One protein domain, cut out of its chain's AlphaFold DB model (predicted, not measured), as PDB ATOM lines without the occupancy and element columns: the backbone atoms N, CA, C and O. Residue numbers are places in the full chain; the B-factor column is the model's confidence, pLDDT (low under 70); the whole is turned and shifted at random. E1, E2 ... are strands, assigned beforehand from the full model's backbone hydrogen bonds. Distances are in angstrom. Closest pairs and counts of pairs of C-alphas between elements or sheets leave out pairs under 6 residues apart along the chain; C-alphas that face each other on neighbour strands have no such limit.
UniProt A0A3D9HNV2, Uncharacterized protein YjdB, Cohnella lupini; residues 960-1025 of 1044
ATOM      1  N   PRO A 960      27.426 -32.363 -77.867       91.00
ATOM      2  CA  PRO A 960      27.581 -33.396 -76.847       91.00
ATOM      3  C   PRO A 960      26.817 -34.674 -77.220       91.00
ATOM      4  O   PRO A 960      25.780 -34.623 -77.873       91.00
ATOM      5  N   THR A 961      27.261 -35.822 -76.708       88.94
ATOM      6  CA  THR A 961      26.708 -37.163 -76.994       88.94
ATOM      7  C   THR A 961      25.184 -37.284 -76.839       88.94
ATOM      8  O   THR A 961      24.544 -38.104 -77.489       88.94
ATOM      9  N   ASN A 962      24.577 -36.496 -75.949       89.50
ATOM     10  CA  ASN A 962      23.135 -36.486 -75.692       89.50
ATOM     11  C   ASN A 962      22.385 -35.342 -76.401       89.50
ATOM     12  O   ASN A 962      21.273 -35.008 -75.985       89.50
ATOM     13  N   PHE A 963      22.996 -34.714 -77.406       94.50
ATOM     14  CA  PHE A 963      22.373 -33.675 -78.214       94.50
ATOM     15  C   PHE A 963      21.151 -34.208 -78.965       94.50
ATOM     16  O   PHE A 963      21.104 -35.361 -79.391       94.50
ATOM     17  N   ASP A 964      20.155 -33.340 -79.104       94.50
ATOM     18  CA  ASP A 964      18.911 -33.632 -79.801       94.50
ATOM     19  C   ASP A 964      19.046 -33.202 -81.261       94.50
ATOM     20  O   ASP A 964      18.867 -32.029 -81.601       94.50
ATOM     21  N   TRP A 965      19.405 -34.151 -82.128       95.12
ATOM     22  CA  TRP A 965      19.680 -33.873 -83.539       95.12
ATOM     23  C   TRP A 965      18.455 -33.357 -84.317       95.12
ATOM     24  O   TRP A 965      18.635 -32.787 -85.391       95.12
ATOM     25  N   THR A 966      17.226 -33.453 -83.782       94.81
ATOM     26  CA  THR A 966      16.048 -32.841 -84.430       94.81
ATOM     27  C   THR A 966      16.051 -31.312 -84.377       94.81
ATOM     28  O   THR A 966      15.211 -30.675 -85.007       94.81
ATOM     29  N   LYS A 967      16.959 -30.702 -83.608       95.00
ATOM     30  CA  LYS A 967      17.077 -29.245 -83.506       95.00
ATOM     31  C   LYS A 967      17.794 -28.603 -84.681       95.00
ATOM     32  O   LYS A 967      17.735 -27.387 -84.797       95.00
ATOM     33  N   ILE A 968      18.497 -29.386 -85.498       95.12
ATOM     34  CA  ILE A 968      19.174 -28.899 -86.700       95.12
ATOM     35  C   ILE A 968      18.240 -29.099 -87.898       95.12
ATOM     36  O   ILE A 968      17.764 -30.207 -88.151       95.12
ATOM     37  N   GLU A 969      17.980 -28.016 -88.625       94.19
ATOM     38  CA  GLU A 969      17.129 -27.976 -89.819       94.19
ATOM     39  C   GLU A 969      17.581 -26.867 -90.788       94.19
ATOM     40  O   GLU A 969      18.398 -26.013 -90.434       94.19
ATOM     41  N   ARG A 970      17.103 -26.889 -92.038       94.69
ATOM     42  CA  ARG A 970      17.378 -25.842 -93.035       94.69
ATOM     43  C   ARG A 970      16.729 -24.529 -92.590       94.69
ATOM     44  O   ARG A 970      15.633 -24.525 -92.025       94.69
ATOM     45  N   TRP A 971      17.399 -23.405 -92.846       95.75
ATOM     46  CA  TRP A 971      16.749 -22.101 -92.746       95.75
ATOM     47  C   TRP A 971      15.905 -21.800 -93.993       95.75
ATOM     48  O   TRP A 971      16.460 -21.706 -95.084       95.75
ATOM     49  N   ASP A 972      14.618 -21.531 -93.789       94.75
ATOM     50  CA  ASP A 972      13.665 -20.984 -94.758       94.75
ATOM     51  C   ASP A 972      12.751 -19.964 -94.045       94.75
ATOM     52  O   ASP A 972      12.514 -20.055 -92.837       94.75
ATOM     53  N   ASP A 973      12.210 -18.970 -94.755       94.69
ATOM     54  CA  ASP A 973      11.248 -18.019 -94.174       94.69
ATOM     55  C   ASP A 973       9.788 -18.489 -94.269       94.69
ATOM     56  O   ASP A 973       8.964 -18.153 -93.408       94.69
ATOM     57  N   TYR A 974       9.457 -19.268 -95.297       95.69
ATOM     58  CA  TYR A 974       8.090 -19.637 -95.638       95.69
ATOM     59  C   TYR A 974       8.031 -20.971 -96.385       95.69
ATOM     60  O   TYR A 974       8.806 -21.197 -97.308       95.69
ATOM     61  N   SER A 975       7.052 -21.814 -96.045       95.56
ATOM     62  CA  SER A 975       6.744 -23.012 -96.819       95.56
ATOM     63  C   SER A 975       5.832 -22.692 -97.993       95.56
ATOM     64  O   SER A 975       4.656 -22.358 -97.817       95.56
ATOM     65  N   ASN A 976       6.349 -22.874 -99.202       94.94
ATOM     66  CA  ASN A 976       5.588 -22.819-100.440       94.94
ATOM     67  C   ASN A 976       4.640 -24.021-100.568       94.94
ATOM     68  O   ASN A 976       3.474 -23.843-100.934       94.94
ATOM     69  N   LEU A 977       5.106 -25.228-100.225       95.19
ATOM     70  CA  LEU A 977       4.363 -26.483-100.353       95.19
ATOM     71  C   LEU A 977       3.113 -26.513 -99.463       95.19
ATOM     72  O   LEU A 977       2.037 -26.913 -99.913       95.19
ATOM     73  N   TYR A 978       3.243 -26.070 -98.210       94.19
ATOM     74  CA  TYR A 978       2.155 -26.040 -97.229       94.19
ATOM     75  C   TYR A 978       1.494 -24.661 -97.093       94.19
ATOM     76  O   TYR A 978       0.465 -24.541 -96.427       94.19
ATOM     77  N   SER A 979       2.036 -23.632 -97.757       94.81
ATOM     78  CA  SER A 979       1.533 -22.250 -97.747       94.81
ATOM     79  C   SER A 979       1.423 -21.643 -96.337       94.81
ATOM     80  O   SER A 979       0.436 -20.978 -96.002       94.81
ATOM     81  N   VAL A 980       2.452 -21.842 -95.506       94.69
ATOM     82  CA  VAL A 980       2.534 -21.332 -94.123       94.69
ATOM     83  C   VAL A 980       3.922 -20.765 -93.793       94.69
ATOM     84  O   VAL A 980       4.910 -21.248 -94.334       94.69
ATOM     85  N   PRO A 981       4.040 -19.763 -92.896       95.44
ATOM     86  CA  PRO A 981       5.340 -19.306 -92.402       95.44
ATOM     87  C   PRO A 981       6.075 -20.413 -91.642       95.44
ATOM     88  O   PRO A 981       5.442 -21.195 -90.931       95.44
ATOM     89  N   ILE A 982       7.403 -20.435 -91.752       95.69
ATOM     90  CA  ILE A 982       8.255 -21.383 -91.026       95.69
ATOM     91  C   ILE A 982       8.725 -20.753 -89.717       95.69
ATOM     92  O   ILE A 982       9.121 -19.585 -89.690       95.69
ATOM     93  N   TYR A 983       8.643 -21.513 -88.624       94.62
ATOM     94  CA  TYR A 983       8.952 -21.049 -87.274       94.62
ATOM     95  C   TYR A 983      10.153 -21.792 -86.682       94.62
ATOM     96  O   TYR A 983      10.252 -23.011 -86.809       94.62
ATOM     97  N   TYR A 984      10.995 -21.033 -85.980       96.00
ATOM     98  CA  TYR A 984      12.149 -21.492 -85.205       96.00
ATOM     99  C   TYR A 984      12.022 -21.003 -83.766       96.00
ATOM    100  O   TYR A 984      11.703 -19.835 -83.530       96.00
ATOM    101  N   ASN A 985      12.269 -21.873 -82.796       95.50
ATOM    102  CA  ASN A 985      12.198 -21.567 -81.374       95.50
ATOM    103  C   ASN A 985      13.589 -21.282 -80.805       95.50
ATOM    104  O   ASN A 985      14.610 -21.705 -81.344       95.50
ATOM    105  N   GLN A 986      13.632 -20.611 -79.655       97.00
ATOM    106  CA  GLN A 986      14.873 -20.469 -78.896       97.00
ATOM    107  C   GLN A 986      15.506 -21.843 -78.600       97.00
ATOM    108  O   GLN A 986      14.904 -22.678 -77.924       97.00
ATOM    109  N   GLY A 987      16.747 -22.041 -79.040       95.94
ATOM    110  CA  GLY A 987      17.474 -23.304 -78.913       95.94
ATOM    111  C   GLY A 987      17.452 -24.200 -80.155       95.94
ATOM    112  O   GLY A 987      18.120 -25.233 -80.120       95.94
ATOM    113  N   ASP A 988      16.730 -23.817 -81.211       96.19
ATOM    114  CA  ASP A 988      16.774 -24.474 -82.521       96.19
ATOM    115  C   ASP A 988      17.967 -23.948 -83.341       96.19
ATOM    116  O   ASP A 988      18.441 -22.825 -83.138       96.19
ATOM    117  N   TYR A 989      18.470 -24.766 -84.263       96.50
ATOM    118  CA  TYR A 989      19.651 -24.505 -85.079       96.50
ATOM    119  C   TYR A 989      19.267 -24.500 -86.560       96.50
ATOM    120  O   TYR A 989      18.869 -25.524 -87.113       96.50
ATOM    121  N   ALA A 990      19.431 -23.357 -87.217       95.62
ATOM    122  CA  ALA A 990      19.110 -23.192 -88.625       95.62
ATOM    123  C   ALA A 990      20.387 -23.181 -89.473       95.62
ATOM    124  O   ALA A 990      21.279 -22.351 -89.278       95.62
ATOM    125  N   TYR A 991      20.478 -24.117 -90.412       94.50
ATOM    126  CA  TYR A 991      21.577 -24.232 -91.362       94.50
ATOM    127  C   TYR A 991      21.270 -23.414 -92.617       94.50
ATOM    128  O   TYR A 991      20.276 -23.649 -93.312       94.50
ATOM    129  N   TYR A 992      22.109 -22.422 -92.895       92.44
ATOM    130  CA  TYR A 992      21.913 -21.462 -93.971       92.44
ATOM    131  C   TYR A 992      22.677 -21.909 -95.224       92.44
ATOM    132  O   TYR A 992      23.798 -21.473 -95.488       92.44
ATOM    133  N   PHE A 993      22.040 -22.777 -96.014       86.44
ATOM    134  CA  PHE A 993      22.572 -23.348 -97.263       86.44
ATOM    135  C   PHE A 993      23.308 -22.359 -98.194       86.44
ATOM    136  O   PHE A 993      24.341 -22.742 -98.740       86.44
ATOM    137  N   PRO A 994      22.877 -21.088 -98.375       83.75
ATOM    138  CA  PRO A 994      23.593 -20.147 -99.239       83.75
ATOM    139  C   PRO A 994      25.037 -19.818 -98.820       83.75
ATOM    140  O   PRO A 994      25.798 -19.360 -99.674       83.75
ATOM    141  N   THR A 995      25.408 -20.015 -97.547       84.12
ATOM    142  CA  THR A 995      26.787 -19.846 -97.034       84.12
ATOM    143  C   THR A 995      27.379 -21.121 -96.426       84.12
ATOM    144  O   THR A 995      28.585 -21.170 -96.207       84.12
ATOM    145  N   GLY A 996      26.562 -22.145 -96.157       85.69
ATOM    146  CA  GLY A 996      26.989 -23.380 -95.489       85.69
ATOM    147  C   GLY A 996      27.213 -23.226 -93.976       85.69
ATOM    148  O   GLY A 996      27.862 -24.071 -93.358       85.69
ATOM    149  N   GLU A 997      26.700 -22.149 -93.377       91.56
ATOM    150  CA  GLU A 997      26.875 -21.794 -91.963       91.56
ATOM    151  C   GLU A 997      25.714 -22.286 -91.084       91.56
ATOM    152  O   GLU A 997      24.561 -22.339 -91.515       91.56
ATOM    153  N   LEU A 998      25.995 -22.574 -89.808       94.31
ATOM    154  CA  LEU A 998      24.998 -22.992 -88.821       94.31
ATOM    155  C   LEU A 998      24.726 -21.872 -87.807       94.31
ATOM    156  O   LEU A 998      25.659 -21.294 -87.253       94.31
ATOM    157  N   TYR A 999      23.456 -21.585 -87.517       96.81
ATOM    158  CA  TYR A 999      23.052 -20.506 -86.614       96.81
ATOM    159  C   TYR A 999      22.129 -21.007 -85.498       96.81
ATOM    160  O   TYR A 999      21.099 -21.616 -85.765       96.81
ATOM    161  N   LEU A1000      22.448 -20.688 -84.244       97.44
ATOM    162  CA  LEU A1000      21.612 -20.953 -83.071       97.44
ATOM    163  C   LEU A1000      20.588 -19.827 -82.872       97.44
ATOM    164  O   LEU A1000      20.961 -18.656 -82.780       97.44
ATOM    165  N   CYS A1001      19.309 -20.170 -82.729       98.12
ATOM    166  CA  CYS A1001      18.265 -19.231 -82.334       98.12
ATOM    167  C   CYS A1001      18.389 -18.894 -80.834       98.12
ATOM    168  O   CYS A1001      18.129 -19.730 -79.966       98.12
ATOM    169  N   ILE A1002      18.790 -17.661 -80.516       98.06
ATOM    170  CA  ILE A1002      19.042 -17.188 -79.143       98.06
ATOM    171  C   ILE A1002      17.917 -16.321 -78.563       98.06
ATOM    172  O   ILE A1002      17.839 -16.159 -77.343       98.06
ATOM    173  N   GLU A1003      17.034 -15.768 -79.396       97.56
ATOM    174  CA  GLU A1003      15.935 -14.903 -78.952       97.56
ATOM    175  C   GLU A1003      14.768 -15.731 -78.400       97.56
ATOM    176  O   GLU A1003      14.291 -16.662 -79.038       97.56
ATOM    177  N   ALA A1004      14.269 -15.375 -77.215       96.81
ATOM    178  CA  ALA A1004      13.187 -16.109 -76.560       96.81
ATOM    179  C   ALA A1004      11.875 -16.102 -77.372       96.81
ATOM    180  O   ALA A1004      11.477 -15.072 -77.918       96.81
ATOM    181  N   GLY A1005      11.173 -17.238 -77.385       94.69
ATOM    182  CA  GLY A1005       9.927 -17.440 -78.136       94.69
ATOM    183  C   GLY A1005      10.141 -18.130 -79.487       94.69
ATOM    184  O   GLY A1005      11.163 -18.781 -79.689       94.69
ATOM    185  N   SER A1006       9.156 -17.989 -80.378       93.38
ATOM    186  CA  SER A1006       9.157 -18.553 -81.735       93.38
ATOM    187  C   SER A1006       9.221 -17.429 -82.772       93.38
ATOM    188  O   SER A1006       8.476 -16.450 -82.677       93.38
ATOM    189  N   HIS A1007      10.083 -17.577 -83.778       94.56
ATOM    190  CA  HIS A1007      10.426 -16.548 -84.764       94.56
ATOM    191  C   HIS A1007      10.270 -17.070 -86.188       94.56
ATOM    192  O   HIS A1007      10.519 -18.237 -86.451       94.56
ATOM    193  N   THR A1008       9.893 -16.191 -87.113       94.62
ATOM    194  CA  THR A1008       9.720 -16.490 -88.543       94.62
ATOM    195  C   THR A1008      10.227 -15.312 -89.379       94.62
ATOM    196  O   THR A1008      10.299 -14.192 -88.864       94.62
ATOM    197  N   ALA A1009      10.616 -15.553 -90.636       93.00
ATOM    198  CA  ALA A1009      11.108 -14.559 -91.605       93.00
ATOM    199  C   ALA A1009      12.297 -13.667 -91.167       93.00
ATOM    200  O   ALA A1009      12.668 -12.718 -91.860       93.00
ATOM    201  N   LYS A1010      12.947 -13.969 -90.037       94.75
ATOM    202  CA  LYS A1010      14.192 -13.327 -89.598       94.75
ATOM    203  C   LYS A1010      15.374 -14.103 -90.176       94.75
ATOM    204  O   LYS A1010      15.740 -15.137 -89.629       94.75
ATOM    205  N   ASN A1011      15.956 -13.629 -91.276       94.88
ATOM    206  CA  ASN A1011      17.107 -14.273 -91.918       94.88
ATOM    207  C   ASN A1011      18.366 -14.246 -91.008       94.88
ATOM    208  O   ASN A1011      18.654 -13.178 -90.449       94.88
ATOM    209  N   PRO A1012      19.132 -15.355 -90.870       96.12
ATOM    210  CA  PRO A1012      20.232 -15.459 -89.908       96.12
ATOM    211  C   PRO A1012      21.334 -14.423 -90.103       96.12
ATOM    212  O   PRO A1012      21.731 -13.757 -89.149       96.12
ATOM    213  N   THR A1013      21.730 -14.185 -91.355       95.50
ATOM    214  CA  THR A1013      22.815 -13.254 -91.716       95.50
ATOM    215  C   THR A1013      22.495 -11.779 -91.433       95.50
ATOM    216  O   THR A1013      23.391 -10.938 -91.419       95.50
ATOM    217  N   THR A1014      21.221 -11.437 -91.204       96.56
ATOM    218  CA  THR A1014      20.755 -10.045 -91.036       96.56
ATOM    219  C   THR A1014      20.059  -9.769 -89.701       96.56
ATOM    220  O   THR A1014      19.755  -8.612 -89.409       96.56
ATOM    221  N   ASN A1015      19.835 -10.788 -88.861       97.38
ATOM    222  CA  ASN A1015      19.121 -10.664 -87.584       97.38
ATOM    223  C   ASN A1015      19.954 -11.219 -86.402       97.38
ATOM    224  O   ASN A1015      19.531 -12.176 -85.750       97.38
ATOM    225  N   PRO A1016      21.112 -10.611 -86.069       96.75
ATOM    226  CA  PRO A1016      22.030 -11.115 -85.038       96.75
ATOM    227  C   PRO A1016      21.498 -11.010 -83.595       96.75
ATOM    228  O   PRO A1016      22.107 -11.530 -82.668       96.75
ATOM    229  N   SER A1017      20.363 -10.335 -83.371       96.88
ATOM    230  CA  SER A1017      19.633 -10.400 -82.095       96.88
ATOM    231  C   SER A1017      18.857 -11.708 -81.918       96.88
ATOM    232  O   SER A1017      18.506 -12.058 -80.795       96.88
ATOM    233  N   THR A1018      18.562 -12.388 -83.027       97.50
ATOM    234  CA  THR A1018      17.812 -13.646 -83.095       97.50
ATOM    235  C   THR A1018      18.743 -14.830 -83.267       97.50
ATOM    236  O   THR A1018      18.507 -15.872 -82.663       97.50
ATOM    237  N   TRP A1019      19.801 -14.656 -84.055       97.88
ATOM    238  CA  TRP A1019      20.680 -15.725 -84.502       97.88
ATOM    239  C   TRP A1019      22.123 -15.483 -84.075       97.88
ATOM    240  O   TRP A1019      22.699 -14.433 -84.353       97.88
ATOM    241  N   GLN A1020      22.715 -16.484 -83.433       97.62
ATOM    242  CA  GLN A1020      24.138 -16.544 -83.132       97.62
ATOM    243  C   GLN A1020      24.801 -17.526 -84.098       97.62
ATOM    244  O   GLN A1020      24.423 -18.695 -84.126       97.62
ATOM    245  N   LEU A1021      25.801 -17.072 -84.858       96.44
ATOM    246  CA  LEU A1021      26.641 -17.963 -85.664       96.44
ATOM    247  C   LEU A1021      27.323 -18.991 -84.747       96.44
ATOM    248  O   LEU A1021      27.916 -18.634 -83.725       96.44
ATOM    249  N   VAL A1022      27.212 -20.262 -85.112       93.00
ATOM    250  CA  VAL A1022      27.900 -21.384 -84.475       93.00
ATOM    251  C   VAL A1022      29.209 -21.611 -85.239       93.00
ATOM    252  O   VAL A1022      29.203 -21.490 -86.466       93.00
ATOM    253  N   PRO A1023      30.332 -21.925 -84.563       87.00
ATOM    254  CA  PRO A1023      31.538 -22.392 -85.239       87.00
ATOM    255  C   PRO A1023      31.239 -23.547 -86.199       87.00
ATOM    256  O   PRO A1023      30.255 -24.271 -86.025       87.00
ATOM    257  N   MET A1024      32.095 -23.706 -87.207       77.38
ATOM    258  CA  MET A1024      31.940 -24.754 -88.208       77.38
ATOM    259  C   MET A1024      31.794 -26.128 -87.547       77.38
ATOM    260  O   MET A1024      32.501 -26.448 -86.594       77.38
ATOM    261  N   MET A1025      30.842 -26.918 -88.041       82.31
ATOM    262  CA  MET A1025      30.560 -28.229 -87.477       82.31
ATOM    263  C   MET A1025      31.680 -29.215 -87.831       82.31
ATOM    264  O   MET A1025      31.958 -29.426 -89.010       82.31
TER     265      MET A1025
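This is residues 960 to 1025 of the 1044 residues of the protein "Uncharacterized protein YjdB" of Cohnella lupini (UniProt A0A3D9HNV2). There is little regular structure here: a small twisted sheet of four short strands, with two long loops, residues 971 to 988 and 1002 to 1018, tied by a short antiparallel pairing of 984 to 985 with 1006 to 1007. The printed part has 66 residues, with no named helix and 15 residues in named strands, E1 to E4 along the chain; the class is all strand. The mixed sheet's order is E1, E2, E3, E4. The whole is compact, radius of gyration of the C-alphas 11.7 A, spanning 36 by 25 by 24 A.

Find C-alpha 968 at (19.174, -28.899, -86.700), where E1, residues 968 to 970, begins. E2 is residues 989 to 992, 9.7 A from first to last C-alpha; E3, residues 997 to 1001, 13.2 A. E4, residues 1019 to 1021, ends at (26.641, -17.963, -85.664).

Look first at the hairpin E2 and E3, antiparallel at 145 degrees, with N 990 and O 999 2.8 A apart. E3 and E4, also a hairpin, are antiparallel at 141 degrees, N 1000 and O 1020 2.8 A apart; E2, E3 and E4 form a meander, each strand the antiparallel neighbour of the one before. E1 is parallel to E2 at 32 degrees, N 991 and O 969 2.8 A apart. Edge strands E1 and E4 are apart.

The farthest C-alphas, Thr 961 and Ser 979, are 35.9 A apart. Links E1 to E2 and E3 to E4 are long. The printed part has no cut, and no printed residue is under 70 in pLDDT.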